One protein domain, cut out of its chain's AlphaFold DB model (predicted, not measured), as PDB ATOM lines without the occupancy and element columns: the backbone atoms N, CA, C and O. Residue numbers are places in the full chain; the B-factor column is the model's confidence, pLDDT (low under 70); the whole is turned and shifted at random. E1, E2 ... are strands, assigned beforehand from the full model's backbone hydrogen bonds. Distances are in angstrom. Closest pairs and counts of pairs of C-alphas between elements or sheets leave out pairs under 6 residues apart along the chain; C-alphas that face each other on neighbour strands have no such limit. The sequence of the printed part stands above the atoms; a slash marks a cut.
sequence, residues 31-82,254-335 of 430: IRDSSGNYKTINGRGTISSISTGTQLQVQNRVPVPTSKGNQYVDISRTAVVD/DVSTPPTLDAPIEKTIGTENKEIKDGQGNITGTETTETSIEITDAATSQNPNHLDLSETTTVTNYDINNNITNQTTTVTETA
ATOM      1  N   ILE A  31      -3.691  18.698  90.204       73.12
ATOM      2  CA  ILE A  31      -3.069  17.483  90.736       73.12
ATOM      3  C   ILE A  31      -3.534  17.177  92.143       73.12
ATOM      4  O   ILE A  31      -3.883  18.065  92.918       73.12
ATOM      5  N   ARG A  32      -3.461  15.890  92.474       72.19
ATOM      6  CA  ARG A  32      -3.560  15.405  93.839       72.19
ATOM      7  C   ARG A  32      -2.174  15.364  94.466       72.19
ATOM      8  O   ARG A  32      -1.262  14.777  93.888       72.19
ATOM      9  N   ASP A  33      -2.008  15.984  95.625       69.94
ATOM     10  CA  ASP A  33      -0.789  15.852  96.415       69.94
ATOM     11  C   ASP A  33      -0.756  14.525  97.198       69.94
ATOM     12  O   ASP A  33      -1.729  13.767  97.249       69.94
ATOM     13  N   SER A  34       0.384  14.233  97.829       65.94
ATOM     14  CA  SER A  34       0.571  13.035  98.661       65.94
ATOM     15  C   SER A  34      -0.319  12.999  99.905       65.94
ATOM     16  O   SER A  34      -0.491  11.942 100.506       65.94
ATOM     17  N   SER A  35      -0.865  14.145 100.311       66.31
ATOM     18  CA  SER A  35      -1.820  14.273 101.412       66.31
ATOM     19  C   SER A  35      -3.267  14.089 100.944       66.31
ATOM     20  O   SER A  35      -4.190  14.171 101.751       66.31
ATOM     21  N   GLY A  36      -3.467  13.798  99.658       58.12
ATOM     22  CA  GLY A  36      -4.763  13.543  99.056       58.12
ATOM     23  C   GLY A  36      -5.530  14.801  98.664       58.12
ATOM     24  O   GLY A  36      -6.647  14.652  98.173       58.12
ATOM     25  N   ASN A  37      -4.952  15.992  98.841       70.56
ATOM     26  CA  ASN A  37      -5.587  17.260  98.507       70.56
ATOM     27  C   ASN A  37      -5.415  17.594  97.033       70.56
ATOM     28  O   ASN A  37      -4.379  17.293  96.439       70.56
ATOM     29  N   TYR A  38      -6.392  18.294  96.469       71.00
ATOM     30  CA  TYR A  38      -6.256  18.846  95.133       71.00
ATOM     31  C   TYR A  38      -5.681  20.244  95.161       71.00
ATOM     32  O   TYR A  38      -5.997  21.053  96.036       71.00
ATOM     33  N   LYS A  39      -4.834  20.512  94.173       71.50
ATOM     34  CA  LYS A  39      -4.289  21.835  93.940       71.50
ATOM     35  C   LYS A  39      -4.051  22.082  92.461       71.50
ATOM     36  O   LYS A  39      -3.747  21.150  91.709       71.50
ATOM     37  N   THR A  40      -4.179  23.333  92.046       71.94
ATOM     38  CA  THR A  40      -3.734  23.730  90.713       71.94
ATOM     39  C   THR A  40      -2.209  23.704  90.654       71.94
ATOM     40  O   THR A  40      -1.548  24.023  91.637       71.94
ATOM     41  N   ILE A  41      -1.636  23.312  89.516       66.38
ATOM     42  CA  ILE A  41      -0.237  23.611  89.204       66.38
ATOM     43  C   ILE A  41      -0.260  24.647  88.105       66.38
ATOM     44  O   ILE A  41      -0.827  24.398  87.041       66.38
ATOM     45  N   ASN A  42       0.410  25.776  88.313       60.75
ATOM     46  CA  ASN A  42       0.629  26.735  87.241       60.75
ATOM     47  C   ASN A  42       1.709  26.191  86.280       60.75
ATOM     48  O   ASN A  42       2.879  26.578  86.299       60.75
ATOM     49  N   GLY A  43       1.332  25.187  85.487       48.59
ATOM     50  CA  GLY A  43       2.166  24.605  84.449       48.59
ATOM     51  C   GLY A  43       2.310  25.608  83.314       48.59
ATOM     52  O   GLY A  43       1.361  25.850  82.571       48.59
ATOM     53  N   ARG A  44       3.501  26.200  83.175       43.97
ATOM     54  CA  ARG A  44       3.878  27.057  82.042       43.97
ATOM     55  C   ARG A  44       3.602  26.332  80.713       43.97
ATOM     56  O   ARG A  44       4.469  25.610  80.230       43.97
ATOM     57  N   GLY A  45       2.429  26.528  80.107       42.53
ATOM     58  CA  GLY A  45       2.186  26.079  78.733       42.53
ATOM     59  C   GLY A  45       0.743  25.863  78.278       42.53
ATOM     60  O   GLY A  45       0.517  25.985  77.077       42.53
ATOM     61  N   THR A  46      -0.221  25.560  79.155       49.06
ATOM     62  CA  THR A  46      -1.573  25.177  78.680       49.06
ATOM     63  C   THR A  46      -2.752  25.832  79.384       49.06
ATOM     64  O   THR A  46      -3.814  25.845  78.777       49.06
ATOM     65  N   ILE A  47      -2.588  26.425  80.573       54.47
ATOM     66  CA  ILE A  47      -3.698  27.056  81.305       54.47
ATOM     67  C   ILE A  47      -4.012  28.419  80.672       54.47
ATOM     68  O   ILE A  47      -3.239  29.364  80.830       54.47
ATOM     69  N   SER A  48      -5.112  28.524  79.917       50.03
ATOM     70  CA  SER A  48      -5.451  29.743  79.158       50.03
ATOM     71  C   SER A  48      -6.317  30.752  79.915       50.03
ATOM     72  O   SER A  48      -6.320  31.928  79.550       50.03
ATOM     73  N   SER A  49      -7.015  30.338  80.972       53.28
ATOM     74  CA  SER A  49      -7.789  31.243  81.827       53.28
ATOM     75  C   SER A  49      -8.143  30.584  83.151       53.28
ATOM     76  O   SER A  49      -8.554  29.425  83.148       53.28
ATOM     77  N   ILE A  50      -8.038  31.345  84.241       61.50
ATOM     78  CA  ILE A  50      -8.606  30.998  85.542       61.50
ATOM     79  C   ILE A  50      -9.675  32.042  85.859       61.50
ATOM     80  O   ILE A  50      -9.358  33.219  85.997       61.50
ATOM     81  N   SER A  51     -10.944  31.632  85.901       59.88
ATOM     82  CA  SER A  51     -12.010  32.435  86.512       59.88
ATOM     83  C   SER A  51     -11.974  32.163  88.009       59.88
ATOM     84  O   SER A  51     -11.891  30.995  88.381       59.88
ATOM     85  N   THR A  52     -11.992  33.200  88.844       64.38
ATOM     86  CA  THR A  52     -11.666  33.090  90.271       64.38
ATOM     87  C   THR A  52     -12.790  33.576  91.193       64.38
ATOM     88  O   THR A  52     -13.775  34.172  90.751       64.38
ATOM     89  N   GLY A  53     -12.679  33.217  92.476       75.12
ATOM     90  CA  GLY A  53     -13.721  33.303  93.497       75.12
ATOM     91  C   GLY A  53     -13.874  31.961  94.220       75.12
ATOM     92  O   GLY A  53     -12.908  31.423  94.762       75.12
ATOM     93  N   THR A  54     -15.087  31.399  94.214       81.75
ATOM     94  CA  THR A  54     -15.415  30.085  94.813       81.75
ATOM     95  C   THR A  54     -15.169  28.900  93.875       81.75
ATOM     96  O   THR A  54     -15.256  27.745  94.293       81.75
ATOM     97  N   GLN A  55     -14.901  29.168  92.600       82.88
ATOM     98  CA  GLN A  55     -14.652  28.164  91.574       82.88
ATOM     99  C   GLN A  55     -13.392  28.535  90.804       82.88
ATOM    100  O   GLN A  55     -13.090  29.714  90.641       82.88
ATOM    101  N   LEU A  56     -12.686  27.514  90.332       79.62
ATOM    102  CA  LEU A  56     -11.563  27.629  89.414       79.62
ATOM    103  C   LEU A  56     -11.964  26.982  88.108       79.62
ATOM    104  O   LEU A  56     -12.205  25.777  88.060       79.62
ATOM    105  N   GLN A  57     -11.982  27.777  87.051       80.94
ATOM    106  CA  GLN A  57     -12.030  27.239  85.702       80.94
ATOM    107  C   GLN A  57     -10.596  27.032  85.215       80.94
ATOM    108  O   GLN A  57      -9.763  27.918  85.363       80.94
ATOM    109  N   VAL A  58     -10.285  25.872  84.657       79.25
ATOM    110  CA  VAL A  58      -8.985  25.559  84.074       79.25
ATOM    111  C   VAL A  58      -9.230  25.099  82.650       79.25
ATOM    112  O   VAL A  58      -9.858  24.067  82.415       79.25
ATOM    113  N   GLN A  59      -8.725  25.872  81.698       80.25
ATOM    114  CA  GLN A  59      -8.800  25.536  80.285       80.25
ATOM    115  C   GLN A  59      -7.425  25.101  79.781       80.25
ATOM    116  O   GLN A  59      -6.458  25.835  79.961       80.25
ATOM    117  N   ASN A  60      -7.344  23.926  79.151       78.19
ATOM    118  CA  ASN A  60      -6.122  23.353  78.594       78.19
ATOM    119  C   ASN A  60      -6.346  22.812  77.184       78.19
ATOM    120  O   ASN A  60      -7.355  22.170  76.906       78.19
ATOM    121  N   ARG A  61      -5.355  22.990  76.308       83.12
ATOM    122  CA  ARG A  61      -5.346  22.375  74.978       83.12
ATOM    123  C   ARG A  61      -4.533  21.090  74.986       83.12
ATOM    124  O   ARG A  61      -3.335  21.127  75.260       83.12
ATOM    125  N   VAL A  62      -5.162  19.970  74.642       79.12
ATOM    126  CA  VAL A  62      -4.604  18.636  74.889       79.12
ATOM    127  C   VAL A  62      -4.637  17.771  73.627       79.12
ATOM    128  O   VAL A  62      -5.647  17.789  72.917       79.12
ATOM    129  N   PRO A  63      -3.552  17.045  73.292       82.44
ATOM    130  CA  PRO A  63      -3.572  16.082  72.199       82.44
ATOM    131  C   PRO A  63      -4.325  14.814  72.616       82.44
ATOM    132  O   PRO A  63      -3.964  14.163  73.591       82.44
ATOM    133  N   VAL A  64      -5.337  14.441  71.840       82.94
ATOM    134  CA  VAL A  64      -6.108  13.206  72.000       82.94
ATOM    135  C   VAL A  64      -5.773  12.274  70.832       82.94
ATOM    136  O   VAL A  64      -5.971  12.674  69.681       82.94
ATOM    137  N   PRO A  65      -5.224  11.073  71.074       79.75
ATOM    138  CA  PRO A  65      -4.950  10.112  70.013       79.75
ATOM    139  C   PRO A  65      -6.263   9.557  69.443       79.75
ATOM    140  O   PRO A  65      -7.146   9.149  70.190       79.75
ATOM    141  N   THR A  66      -6.398   9.546  68.116       85.19
ATOM    142  CA  THR A  66      -7.576   9.006  67.411       85.19
ATOM    143  C   THR A  66      -7.150   8.134  66.231       85.19
ATOM    144  O   THR A  66      -5.969   8.111  65.856       85.19
ATOM    145  N   SER A  67      -8.098   7.459  65.569       82.38
ATOM    146  CA  SER A  67      -7.806   6.701  64.338       82.38
ATOM    147  C   SER A  67      -7.237   7.563  63.196       82.38
ATOM    148  O   SER A  67      -6.620   7.040  62.265       82.38
ATOM    149  N   LYS A  68      -7.406   8.892  63.272       84.75
ATOM    150  CA  LYS A  68      -6.883   9.884  62.318       84.75
ATOM    151  C   LYS A  68      -5.624  10.604  62.831       84.75
ATOM    152  O   LYS A  68      -5.237  11.628  62.269       84.75
ATOM    153  N   GLY A  69      -4.973  10.076  63.870       82.69
ATOM    154  CA  GLY A  69      -3.801  10.671  64.522       82.69
ATOM    155  C   GLY A  69      -4.169  11.596  65.685       82.69
ATOM    156  O   GLY A  69      -5.313  11.641  66.121       82.69
ATOM    157  N   ASN A  70      -3.200  12.350  66.208       85.12
ATOM    158  CA  ASN A  70      -3.442  13.207  67.374       85.12
ATOM    159  C   ASN A  70      -4.298  14.426  67.012       85.12
ATOM    160  O   ASN A  70      -3.927  15.242  66.164       85.12
ATOM    161  N   GLN A  71      -5.418  14.581  67.710       86.31
ATOM    162  CA  GLN A  71      -6.348  15.692  67.581       86.31
ATOM    163  C   GLN A  71      -6.243  16.592  68.804       86.31
ATOM    164  O   GLN A  71      -6.436  16.148  69.926       86.31
ATOM    165  N   TYR A  72      -5.965  17.876  68.600       85.75
ATOM    166  CA  TYR A  72      -5.949  18.830  69.707       85.75
ATOM    167  C   TYR A  72      -7.367  19.302  70.021       85.75
ATOM    168  O   TYR A  72      -8.065  19.797  69.122       85.75
ATOM    169  N   VAL A  73      -7.765  19.170  71.281       85.56
ATOM    170  CA  VAL A  73      -9.040  19.653  71.825       85.56
ATOM    171  C   VAL A  73      -8.783  20.615  72.975       85.56
ATOM    172  O   VAL A  73      -7.804  20.464  73.705       85.56
ATOM    173  N   ASP A  74      -9.652  21.609  73.115       85.50
ATOM    174  CA  ASP A  74      -9.637  22.516  74.256       85.50
ATOM    175  C   ASP A  74     -10.581  21.945  75.319       85.50
ATOM    176  O   ASP A  74     -11.781  21.815  75.093       85.50
ATOM    177  N   ILE A  75     -10.021  21.568  76.462       83.19
ATOM    178  CA  ILE A  75     -10.731  21.022  77.615       83.19
ATOM    179  C   ILE A  75     -10.870  22.139  78.639       83.19
ATOM    180  O   ILE A  75      -9.863  22.674  79.095       83.19
ATOM    181  N   SER A  76     -12.107  22.479  78.995       85.06
ATOM    182  CA  SER A  76     -12.419  23.440  80.053       85.06
ATOM    183  C   SER A  76     -13.082  22.722  81.215       85.06
ATOM    184  O   SER A  76     -14.094  22.039  81.034       85.06
ATOM    185  N   ARG A  77     -12.469  22.829  82.393       83.25
ATOM    186  CA  ARG A  77     -12.918  22.163  83.613       83.25
ATOM    187  C   ARG A  77     -13.134  23.166  84.720       83.25
ATOM    188  O   ARG A  77     -12.310  24.052  84.905       83.25
ATOM    189  N   THR A  78     -14.178  22.960  85.499       85.25
ATOM    190  CA  THR A  78     -14.486  23.765  86.673       85.25
ATOM    191  C   THR A  78     -14.298  22.927  87.930       85.25
ATOM    192  O   THR A  78     -14.767  21.794  88.010       85.25
ATOM    193  N   ALA A  79     -13.600  23.472  88.919       85.50
ATOM    194  CA  ALA A  79     -13.399  22.850  90.222       85.50
ATOM    195  C   ALA A  79     -13.792  23.818  91.343       85.50
ATOM    196  O   ALA A  79     -13.667  25.033  91.194       85.50
ATOM    197  N   VAL A  80     -14.273  23.291  92.466       87.94
ATOM    198  CA  VAL A  80     -14.676  24.112  93.618       87.94
ATOM    199  C   VAL A  80     -13.455  24.413  94.484       87.94
ATOM    200  O   VAL A  80     -12.689  23.512  94.819       87.94
ATOM    201  N   VAL A  81     -13.261  25.680  94.851       87.62
ATOM    202  CA  VAL A  81     -12.177  26.083  95.756       87.62
ATOM    203  C   VAL A  81     -12.500  25.639  97.176       87.62
ATOM    204  O   VAL A  81     -13.603  25.862  97.676       87.62
ATOM    205  N   ASP A  82     -11.505  25.079  97.852       90.44
ATOM    206  CA  ASP A  82     -11.585  24.796  99.279       90.44
ATOM    207  C   ASP A  82     -11.296  26.076 100.078       90.44
ATOM    208  O   ASP A  82     -10.161  26.358 100.479       90.44
ATOM    209  N   ASP A 254     -11.487  21.555  96.543       84.00
ATOM    210  CA  ASP A 254     -12.305  20.614  97.295       84.00
ATOM    211  C   ASP A 254     -12.166  19.202  96.709       84.00
ATOM    212  O   ASP A 254     -12.392  18.952  95.527       84.00
ATOM    213  N   VAL A 255     -11.773  18.256  97.557       79.50
ATOM    214  CA  VAL A 255     -11.580  16.853  97.172       79.50
ATOM    215  C   VAL A 255     -12.883  16.067  97.082       79.50
ATOM    216  O   VAL A 255     -12.916  14.993  96.475       79.50
ATOM    217  N   SER A 256     -13.950  16.573  97.707       80.38
ATOM    218  CA  SER A 256     -15.255  15.916  97.747       80.38
ATOM    219  C   SER A 256     -16.037  16.088  96.445       80.38
ATOM    220  O   SER A 256     -16.863  15.237  96.108       80.38
ATOM    221  N   THR A 257     -15.724  17.137  95.683       81.25
ATOM    222  CA  THR A 257     -16.314  17.425  94.379       81.25
ATOM    223  C   THR A 257     -15.235  17.321  93.294       81.25
ATOM    224  O   THR A 257     -14.368  18.187  93.196       81.25
ATOM    225  N   PRO A 258     -15.217  16.241  92.487       81.31
ATOM    226  CA  PRO A 258     -14.231  16.123  91.421       81.31
ATOM    227  C   PRO A 258     -14.395  17.273  90.410       81.31
ATOM    228  O   PRO A 258     -15.522  17.724  90.195       81.31
ATOM    229  N   PRO A 259     -13.303  17.746  89.779       83.19
ATOM    230  CA  PRO A 259     -13.386  18.749  88.723       83.19
ATOM    231  C   PRO A 259     -14.288  18.266  87.594       83.19
ATOM    232  O   PRO A 259     -14.126  17.131  87.147       83.19
ATOM    233  N   THR A 260     -15.179  19.131  87.115       87.12
ATOM    234  CA  THR A 260     -16.144  18.769  86.080       87.12
ATOM    235  C   THR A 260     -15.849  19.421  84.742       87.12
ATOM    236  O   THR A 260     -15.492  20.597  84.701       87.12
ATOM    237  N   LEU A 261     -16.049  18.703  83.641       87.50
ATOM    238  CA  LEU A 261     -16.060  19.283  82.298       87.50
ATOM    239  C   LEU A 261     -17.285  20.202  82.136       87.50
ATOM    240  O   LEU A 261     -18.396  19.811  82.485       87.50
ATOM    241  N   ASP A 262     -17.102  21.403  81.580       84.75
ATOM    242  CA  ASP A 262     -18.207  22.373  81.453       84.75
ATOM    243  C   ASP A 262     -19.326  21.880  80.514       84.75
ATOM    244  O   ASP A 262     -20.506  22.165  80.725       84.75
ATOM    245  N   ALA A 263     -18.951  21.137  79.469       85.88
ATOM    246  CA  ALA A 263     -19.850  20.438  78.555       85.88
ATOM    247  C   ALA A 263     -19.090  19.327  77.804       85.88
ATOM    248  O   ALA A 263     -17.881  19.471  77.601       85.88
ATOM    249  N   PRO A 264     -19.770  18.260  77.338       87.94
ATOM    250  CA  PRO A 264     -19.174  17.288  76.424       87.94
ATOM    251  C   PRO A 264     -18.585  17.965  75.183       87.94
ATOM    252  O   PRO A 264     -19.158  18.920  74.649       87.94
ATOM    253  N   ILE A 265     -17.439  17.468  74.719       88.94
ATOM    254  CA  ILE A 265     -16.758  18.012  73.540       88.94
ATOM    255  C   ILE A 265     -17.010  17.077  72.367       88.94
ATOM    256  O   ILE A 265     -16.463  15.979  72.323       88.94
ATOM    257  N   GLU A 266     -17.774  17.545  71.385       90.31
ATOM    258  CA  GLU A 266     -17.958  16.860  70.108       90.31
ATOM    259  C   GLU A 266     -17.110  17.524  69.020       90.31
ATOM    260  O   GLU A 266     -17.129  18.747  68.842       90.31
ATOM    261  N   LYS A 267     -16.355  16.723  68.263       89.62
ATOM    262  CA  LYS A 267     -15.516  17.232  67.173       89.62
ATOM    263  C   LYS A 267     -15.445  16.251  66.010       89.62
ATOM    264  O   LYS A 267     -14.980  15.127  66.171       89.62
ATOM    265  N   THR A 268     -15.801  16.697  64.806       90.81
ATOM    266  CA  THR A 268     -15.511  15.950  63.572       90.81
ATOM    267  C   THR A 268     -14.008  15.990  63.288       90.81
ATOM    268  O   THR A 268     -13.406  17.062  63.193       90.81
ATOM    269  N   ILE A 269     -13.389  14.816  63.164       90.56
ATOM    270  CA  ILE A 269     -11.936  14.642  62.991       90.56
ATOM    271  C   ILE A 269     -11.553  14.172  61.586       90.56
ATOM    272  O   ILE A 269     -10.377  14.203  61.226       90.56
ATOM    273  N   GLY A 270     -12.530  13.773  60.768       89.06
ATOM    274  CA  GLY A 270     -12.294  13.430  59.373       89.06
ATOM    275  C   GLY A 270     -13.576  13.227  58.578       89.06
ATOM    276  O   GLY A 270     -14.600  12.801  59.106       89.06
ATOM    277  N   THR A 271     -13.487  13.500  57.278       91.06
ATOM    278  CA  THR A 271     -14.525  13.165  56.304       91.06
ATOM    279  C   THR A 271     -13.851  12.642  55.042       91.06
ATOM    280  O   THR A 271     -13.002  13.316  54.458       91.06
ATOM    281  N   GLU A 272     -14.220  11.440  54.618       89.44
ATOM    282  CA  GLU A 272     -13.719  10.794  53.408       89.44
ATOM    283  C   GLU A 272     -14.882  10.510  52.460       89.44
ATOM    284  O   GLU A 272     -15.916   9.995  52.874       89.44
ATOM    285  N   ASN A 273     -14.707  10.832  51.180       90.31
ATOM    286  CA  ASN A 273     -15.697  10.564  50.142       90.31
ATOM    287  C   ASN A 273     -15.119   9.590  49.119       90.31
ATOM    288  O   ASN A 273     -13.998   9.771  48.637       90.31
ATOM    289  N   LYS A 274     -15.908   8.587  48.746       89.88
ATOM    290  CA  LYS A 274     -15.539   7.564  47.774       89.88
ATOM    291  C   LYS A 274     -16.669   7.353  46.778       89.88
ATOM    292  O   LYS A 274     -17.809   7.117  47.150       89.88
ATOM    293  N   GLU A 275     -16.353   7.391  45.491       91.50
ATOM    294  CA  GLU A 275     -17.322   7.046  44.449       91.50
ATOM    295  C   GLU A 275     -17.599   5.536  44.450       91.50
ATOM    296  O   GLU A 275     -16.673   4.718  44.410       91.50
ATOM    297  N   ILE A 276     -18.875   5.162  44.424       85.38
ATOM    298  CA  ILE A 276     -19.314   3.776  44.254       85.38
ATOM    299  C   ILE A 276     -19.467   3.528  42.755       85.38
ATOM    300  O   ILE A 276     -20.162   4.286  42.077       85.38
ATOM    301  N   LYS A 277     -18.819   2.480  42.234       88.00
ATOM    302  CA  LYS A 277     -18.839   2.145  40.804       88.00
ATOM    303  C   LYS A 277     -19.462   0.778  40.550       88.00
ATOM    304  O   LYS A 277     -19.267  -0.150  41.334       88.00
ATOM    305  N   ASP A 278     -20.187   0.652  39.444       85.06
ATOM    306  CA  ASP A 278     -20.675  -0.639  38.963       85.06
ATOM    307  C   ASP A 278     -19.545  -1.494  38.354       85.06
ATOM    308  O   ASP A 278     -18.395  -1.071  38.223       85.06
ATOM    309  N   GLY A 279     -19.877  -2.725  37.952       81.69
ATOM    310  CA  GLY A 279     -18.931  -3.631  37.292       81.69
ATOM    311  C   GLY A 279     -18.444  -3.159  35.914       81.69
ATOM    312  O   GLY A 279     -17.546  -3.783  35.353       81.69
ATOM    313  N   GLN A 280     -19.020  -2.085  35.362       87.38
ATOM    314  CA  GLN A 280     -18.570  -1.426  34.136       87.38
ATOM    315  C   GLN A 280     -17.764  -0.140  34.408       87.38
ATOM    316  O   GLN A 280     -17.239   0.450  33.465       87.38
ATOM    317  N   GLY A 281     -17.615   0.271  35.672       82.38
ATOM    318  CA  GLY A 281     -16.868   1.459  36.084       82.38
ATOM    319  C   GLY A 281     -17.679   2.760  36.106       82.38
ATOM    320  O   GLY A 281     -17.086   3.817  36.337       82.38
ATOM    321  N   ASN A 282     -18.998   2.720  35.895       86.12
ATOM    322  CA  ASN A 282     -19.843   3.912  35.999       86.12
ATOM    323  C   ASN A 282     -20.113   4.243  37.464       86.12
ATOM    324  O   ASN A 282     -20.323   3.340  38.272       86.12
ATOM    325  N   ILE A 283     -20.157   5.533  37.796       88.75
ATOM    326  CA  ILE A 283     -20.496   5.996  39.143       88.75
ATOM    327  C   ILE A 283     -21.991   5.762  39.381       88.75
ATOM    328  O   ILE A 283     -22.837   6.313  38.678       88.75
ATOM    329  N   THR A 284     -22.310   4.949  40.382       88.62
ATOM    330  CA  THR A 284     -23.681   4.629  40.801       88.62
ATOM    331  C   THR A 284     -24.081   5.316  42.104       88.62
ATOM    332  O   THR A 284     -25.229   5.195  42.527       88.62
ATOM    333  N   GLY A 285     -23.151   6.014  42.753       90.94
ATOM    334  CA  GLY A 285     -23.383   6.678  44.027       90.94
ATOM    335  C   GLY A 285     -22.096   7.182  44.669       90.94
ATOM    336  O   GLY A 285     -21.012   7.066  44.090       90.94
ATOM    337  N   THR A 286     -22.221   7.707  45.884       89.94
ATOM    338  CA  THR A 286     -21.099   8.181  46.707       89.94
ATOM    339  C   THR A 286     -21.214   7.595  48.110       89.94
ATOM    340  O   THR A 286     -22.295   7.571  48.681       89.94
ATOM    341  N   GLU A 287     -20.109   7.125  48.667       88.75
ATOM    342  CA  GLU A 287     -19.961   6.727  50.063       88.75
ATOM    343  C   GLU A 287     -19.229   7.849  50.800       88.75
ATOM    344  O   GLU A 287     -18.113   8.215  50.426       88.75
ATOM    345  N   THR A 288     -19.855   8.405  51.831       88.25
ATOM    346  CA  THR A 288     -19.253   9.391  52.731       88.25
ATOM    347  C   THR A 288     -19.014   8.731  54.077       88.25
ATOM    348  O   THR A 288     -19.951   8.242  54.704       88.25
ATOM    349  N   THR A 289     -17.766   8.724  54.525       86.00
ATOM    350  CA  THR A 289     -17.367   8.277  55.859       86.00
ATOM    351  C   THR A 289     -17.006   9.498  56.685       86.00
ATOM    352  O   THR A 289     -16.043  10.194  56.372       86.00
ATOM    353  N   GLU A 290     -17.776   9.762  57.730       88.88
ATOM    354  CA  GLU A 290     -17.492  10.803  58.709       88.88
ATOM    355  C   GLU A 290     -17.007  10.159  60.006       88.88
ATOM    356  O   GLU A 290     -17.596   9.188  60.477       88.88
ATOM    357  N   THR A 291     -15.935  10.698  60.576       87.25
ATOM    358  CA  THR A 291     -15.402  10.271  61.868       87.25
ATOM    359  C   THR A 291     -15.441  11.456  62.824       87.25
ATOM    360  O   THR A 291     -14.874  12.513  62.529       87.25
ATOM    361  N   SER A 292     -16.078  11.277  63.974       89.94
ATOM    362  CA  SER A 292     -16.150  12.245  65.065       89.94
ATOM    363  C   SER A 292     -15.625  11.644  66.362       89.94
ATOM    364  O   SER A 292     -15.624  10.429  66.544       89.94
ATOM    365  N   ILE A 293     -15.175  12.508  67.261       89.62
ATOM    366  CA  ILE A 293     -14.886  12.160  68.649       89.62
ATOM    367  C   ILE A 293     -15.873  12.864  69.567       89.62
ATOM    368  O   ILE A 293     -16.272  14.000  69.295       89.62
ATOM    369  N   GLU A 294     -16.216  12.191  70.651       89.94
ATOM    370  CA  GLU A 294     -16.924  12.742  71.795       89.94
ATOM    371  C   GLU A 294     -16.056  12.520  73.035       89.94
ATOM    372  O   GLU A 294     -15.527  11.428  73.255       89.94
ATOM    373  N   ILE A 295     -15.876  13.579  73.819       88.06
ATOM    374  CA  ILE A 295     -15.147  13.536  75.084       88.06
ATOM    375  C   ILE A 295     -16.118  13.910  76.190       88.06
ATOM    376  O   ILE A 295     -16.657  15.022  76.200       88.06
ATOM    377  N   THR A 296     -16.307  12.993  77.128       88.81
ATOM    378  CA  THR A 296     -17.176  13.164  78.289       88.81
ATOM    379  C   THR A 296     -16.374  13.132  79.576       88.81
ATOM    380  O   THR A 296     -15.234  12.667  79.642       88.81
ATOM    381  N   ASP A 297     -16.976  13.683  80.621       84.88
ATOM    382  CA  ASP A 297     -16.365  13.678  81.933       84.88
ATOM    383  C   ASP A 297     -16.467  12.303  82.595       84.88
ATOM    384  O   ASP A 297     -17.542  11.706  82.641       84.88
ATOM    385  N   ALA A 298     -15.345  11.840  83.134       84.81
ATOM    386  CA  ALA A 298     -15.237  10.597  83.886       84.81
ATOM    387  C   ALA A 298     -14.432  10.795  85.183       84.81
ATOM    388  O   ALA A 298     -13.924   9.826  85.766       84.81
ATOM    389  N   ALA A 299     -14.276  12.050  85.624       82.50
ATOM    390  CA  ALA A 299     -13.510  12.407  86.804       82.50
ATOM    391  C   ALA A 299     -14.111  11.805  88.081       82.50
ATOM    392  O   ALA A 299     -15.323  11.766  88.295       82.50
ATOM    393  N   THR A 300     -13.233  11.359  88.976       82.12
ATOM    394  CA  THR A 300     -13.604  10.866  90.307       82.12
ATOM    395  C   THR A 300     -12.733  11.510  91.378       82.12
ATOM    396  O   THR A 300     -11.695  12.100  91.086       82.12
ATOM    397  N   SER A 301     -13.104  11.350  92.648       77.12
ATOM    398  CA  SER A 301     -12.286  11.799  93.783       77.12
ATOM    399  C   SER A 301     -10.963  11.029  93.952       77.12
ATOM    400  O   SER A 301     -10.177  11.360  94.833       77.12
ATOM    401  N   GLN A 302     -10.702  10.002  93.140       75.94
ATOM    402  CA  GLN A 302      -9.393   9.341  93.072       75.94
ATOM    403  C   GLN A 302      -8.645   9.713  91.789       75.94
ATOM    404  O   GLN A 302      -7.423   9.844  91.817       75.94
ATOM    405  N   ASN A 303      -9.383   9.933  90.695       76.88
ATOM    406  CA  ASN A 303      -8.858  10.302  89.385       76.88
ATOM    407  C   ASN A 303      -9.521  11.607  88.923       76.88
ATOM    408  O   ASN A 303     -10.433  11.572  88.093       76.88
ATOM    409  N   PRO A 304      -9.086  12.769  89.438       75.94
ATOM    410  CA  PRO A 304      -9.731  14.045  89.137       75.94
ATOM    411  C   PRO A 304      -9.605  14.427  87.662       75.94
ATOM    412  O   PRO A 304     -10.352  15.276  87.208       75.94
ATOM    413  N   ASN A 305      -8.686  13.806  86.916       77.12
ATOM    414  CA  ASN A 305      -8.299  14.171  85.549       77.12
ATOM    415  C   ASN A 305      -8.804  13.203  84.475       77.12
ATOM    416  O   ASN A 305      -8.399  13.298  83.320       77.12
ATOM    417  N   HIS A 306      -9.669  12.267  84.859       80.88
ATOM    418  CA  HIS A 306     -10.147  11.217  83.972       80.88
ATOM    419  C   HIS A 306     -11.202  11.749  82.992       80.88
ATOM    420  O   HIS A 306     -12.059  12.553  83.372       80.88
ATOM    421  N   LEU A 307     -11.105  11.328  81.732       82.50
ATOM    422  CA  LEU A 307     -12.039  11.631  80.649       82.50
ATOM    423  C   LEU A 307     -12.351  10.336  79.911       82.50
ATOM    424  O   LEU A 307     -11.447   9.531  79.687       82.50
ATOM    425  N   ASP A 308     -13.597  10.196  79.480       84.56
ATOM    426  CA  ASP A 308     -13.990   9.142  78.556       84.56
ATOM    427  C   ASP A 308     -13.923   9.678  77.124       84.56
ATOM    428  O   ASP A 308     -14.338  10.803  76.837       84.56
ATOM    429  N   LEU A 309     -13.373   8.862  76.227       86.31
ATOM    430  CA  LEU A 309     -13.265   9.157  74.804       86.31
ATOM    431  C   LEU A 309     -14.049   8.111  74.017       86.31
ATOM    432  O   LEU A 309     -13.756   6.911  74.102       86.31
ATOM    433  N   SER A 310     -14.985   8.576  73.195       86.12
ATOM    434  CA  SER A 310     -15.657   7.755  72.195       86.12
ATOM    435  C   SER A 310     -15.344   8.277  70.790       86.12
ATOM    436  O   SER A 310     -15.312   9.482  70.532       86.12
ATOM    437  N   GLU A 311     -15.062   7.362  69.864       88.00
ATOM    438  CA  GLU A 311     -14.886   7.672  68.448       88.00
ATOM    439  C   GLU A 311     -16.050   7.071  67.658       88.00
ATOM    440  O   GLU A 311     -16.259   5.854  67.640       88.00
ATOM    441  N   THR A 312     -16.807   7.929  66.982       86.88
ATOM    442  CA  THR A 312     -17.968   7.545  66.188       86.88
ATOM    443  C   THR A 312     -17.637   7.668  64.708       86.88
ATOM    444  O   THR A 312     -17.323   8.743  64.207       86.88
ATOM    445  N   THR A 313     -17.736   6.561  63.976       86.25
ATOM    446  CA  THR A 313     -17.617   6.539  62.514       86.25
ATOM    447  C   THR A 313     -18.983   6.273  61.892       86.25
ATOM    448  O   THR A 313     -19.584   5.220  62.118       86.25
ATOM    449  N   THR A 314     -19.462   7.211  61.082       85.38
ATOM    450  CA  THR A 314     -20.711   7.102  60.327       85.38
ATOM    451  C   THR A 314     -20.407   6.978  58.840       85.38
ATOM    452  O   THR A 314     -19.873   7.895  58.221       85.38
ATOM    453  N   VAL A 315     -20.782   5.846  58.249       86.06
ATOM    454  CA  VAL A 315     -20.702   5.600  56.806       86.06
ATOM    455  C   VAL A 315     -22.089   5.783  56.204       86.06
ATOM    456  O   VAL A 315     -23.018   5.039  56.526       86.06
ATOM    457  N   THR A 316     -22.236   6.759  55.312       85.25
ATOM    458  CA  THR A 316     -23.487   7.061  54.607       85.25
ATOM    459  C   THR A 316     -23.305   6.839  53.112       85.25
ATOM    460  O   THR A 316     -22.414   7.407  52.487       85.25
ATOM    461  N   ASN A 317     -24.157   6.004  52.524       85.06
ATOM    462  CA  ASN A 317     -24.162   5.723  51.095       85.06
ATOM    463  C   ASN A 317     -25.281   6.504  50.410       85.06
ATOM    464  O   ASN A 317     -26.449   6.371  50.778       85.06
ATOM    465  N   TYR A 318     -24.940   7.243  49.365       85.25
ATOM    466  CA  TYR A 318     -25.850   8.040  48.555       85.25
ATOM    467  C   TYR A 318     -26.005   7.440  47.159       85.25
ATOM    468  O   TYR A 318     -25.028   6.979  46.563       85.25
ATOM    469  N   ASP A 319     -27.223   7.474  46.619       86.44
ATOM    470  CA  ASP A 319     -27.457   7.212  45.196       86.44
ATOM    471  C   ASP A 319     -27.026   8.407  44.319       86.44
ATOM    472  O   ASP A 319     -26.614   9.464  44.803       86.44
ATOM    473  N   ILE A 320     -27.148   8.260  42.996       88.25
ATOM    474  CA  ILE A 320     -26.851   9.327  42.022       88.25
ATOM    475  C   ILE A 320     -27.737  10.579  42.151       88.25
ATOM    476  O   ILE A 320     -27.416  11.611  41.568       88.25
ATOM    477  N   ASN A 321     -28.854  10.496  42.880       86.00
ATOM    478  CA  ASN A 321     -29.773  11.606  43.131       86.00
ATOM    479  C   ASN A 321     -29.552  12.227  44.521       86.00
ATOM    480  O   ASN A 321     -30.348  13.066  44.941       86.00
ATOM    481  N   ASN A 322     -28.480  11.832  45.216       82.56
ATOM    482  CA  ASN A 322     -28.125  12.272  46.561       82.56
ATOM    483  C   ASN A 322     -29.124  11.842  47.657       82.56
ATOM    484  O   ASN A 322     -29.203  12.476  48.710       82.56
ATOM    485  N   ASN A 323     -29.880  10.761  47.437       81.25
ATOM    486  CA  ASN A 323     -30.701  10.146  48.481       81.25
ATOM    487  C   ASN A 323     -29.874   9.143  49.283       81.25
ATOM    488  O   ASN A 323     -29.102   8.372  48.712       81.25
ATOM    489  N   ILE A 324     -30.092   9.097  50.597       84.56
ATOM    490  CA  ILE A 324     -29.467   8.100  51.469       84.56
ATOM    491  C   ILE A 324     -30.043   6.721  51.133       84.56
ATOM    492  O   ILE A 324     -31.246   6.486  51.236       84.56
ATOM    493  N   THR A 325     -29.166   5.805  50.739       81.94
ATOM    494  CA  THR A 325     -29.498   4.407  50.432       81.94
ATOM    495  C   THR A 325     -29.207   3.477  51.601       81.94
ATOM    496  O   THR A 325     -29.928   2.502  51.805       81.94
ATOM    497  N   ASN A 326     -28.166   3.777  52.376       79.38
ATOM    498  CA  ASN A 326     -27.807   3.058  53.588       79.38
ATOM    499  C   ASN A 326     -26.998   3.973  54.512       79.38
ATOM    500  O   ASN A 326     -26.246   4.824  54.038       79.38
ATOM    501  N   GLN A 327     -27.111   3.751  55.815       74.06
ATOM    502  CA  GLN A 327     -26.317   4.430  56.826       74.06
ATOM    503  C   GLN A 327     -25.900   3.411  57.884       74.06
ATOM    504  O   GLN A 327     -26.696   2.572  58.305       74.06
ATOM    505  N   THR A 328     -24.638   3.439  58.291       71.56
ATOM    506  CA  THR A 328     -24.116   2.567  59.346       71.56
ATOM    507  C   THR A 328     -23.238   3.386  60.272       71.56
ATOM    508  O   THR A 328     -22.337   4.082  59.813       71.56
ATOM    509  N   THR A 329     -23.499   3.282  61.570       73.50
ATOM    510  CA  THR A 329     -22.764   3.996  62.614       73.50
ATOM    511  C   THR A 329     -22.064   2.979  63.500       73.50
ATOM    512  O   THR A 329     -22.678   2.006  63.935       73.50
ATOM    513  N   THR A 330     -20.770   3.181  63.733       74.19
ATOM    514  CA  THR A 330     -19.948   2.374  64.643       74.19
ATOM    515  C   THR A 330     -19.360   3.289  65.702       74.19
ATOM    516  O   THR A 330     -18.753   4.299  65.353       74.19
ATOM    517  N   VAL A 331     -19.533   2.929  66.969       77.88
ATOM    518  CA  VAL A 331     -18.960   3.639  68.117       77.88
ATOM    519  C   VAL A 331     -17.850   2.771  68.695       77.88
ATOM    520  O   VAL A 331     -18.063   1.583  68.943       77.88
ATOM    521  N   THR A 332     -16.665   3.348  68.868       76.31
ATOM    522  CA  THR A 332     -15.539   2.718  69.560       76.31
ATOM    523  C   THR A 332     -15.283   3.491  70.841       76.31
ATOM    524  O   THR A 332     -14.937   4.667  70.790       76.31
ATOM    525  N   GLU A 333     -15.460   2.836  71.982       71.44
ATOM    526  CA  GLU A 333     -15.140   3.412  73.286       71.44
ATOM    527  C   GLU A 333     -13.714   3.028  73.678       71.44
ATOM    528  O   GLU A 333     -13.339   1.851  73.677       71.44
ATOM    529  N   THR A 334     -12.922   4.027  74.040       62.50
ATOM    530  CA  THR A 334     -11.653   3.845  74.743       62.50
ATOM    531  C   THR A 334     -11.875   4.236  76.195       62.50
ATOM    532  O   THR A 334     -11.605   5.365  76.585       62.50
ATOM    533  N   ALA A 335     -12.397   3.303  76.990       48.12
ATOM    534  CA  ALA A 335     -12.391   3.446  78.439       48.12
ATOM    535  C   ALA A 335     -10.990   3.102  78.960       48.12
ATOM    536  O   ALA A 335     -10.443   2.035  78.650       48.12
TER     537      ALA A 335
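This is residues 31 to 82 and 254 to 335 of the 430 residues of an uncharacterized protein of Nitrosomonas marina (UniProt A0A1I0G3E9). A long, twisted ribbon of four antiparallel strands, in the order E4, E5, E6, E7, makes much of the length of a rod, and the hairpin E2 and E3 packs partly face to face with it, a loose sandwich. The short strand E1 and the loop of residues 41 to 54 lie toward the hairpin's end of the rod. The printed part has 134 residues, with no named helix and seven named strands, E1 to E7 along the chain, all strand in class. It is only just loose, close to extended, with a radius of gyration of the C-alphas of 20.9 A and spans of 71 by 25 by 23 A.

E4, residues 265 to 277, is 36.4 A long and begins at C-alpha 265 (-16.758, 18.012, 73.540). E5, residues 283 to 297, is 43.7 A; E6, residues 307 to 319, 38.9 A; E7, residues 324 to 334, 29.6 A, ending at C-alpha 334 (-11.653, 3.845, 74.743). E2, residues 55 to 66, is 31.6 A and bends by 53 degrees at residue 61; E3, residues 69 to 80, is 33.8 A. E1 is residues 38 to 40, 7.1 A.

E4 to E7 form a meander, each strand the antiparallel neighbour of the one before. Within hydrogen-bond range are N 272 and O 289, 2.8 A, N 290 and O 314, 2.9 A, and N 313 and O 330, 2.8 A. In the hairpin E2 and E3, N 60 and O 75 are 2.8 A apart. The closest C-alphas of E3 and E4, Gln 71 and Ile 269, are 7.3 A apart. E1 pairs with no named strand.

The farthest C-alphas, Ser 35 and Gln 280, are 71.1 A apart. Residues 83 to 253 are not printed; C-alphas 82 and 254 are 4.7 A apart. E1 to E2 is a long link. pLDDT is under 70 at residues 33 to 36, 41 to 52 and 334 to 335.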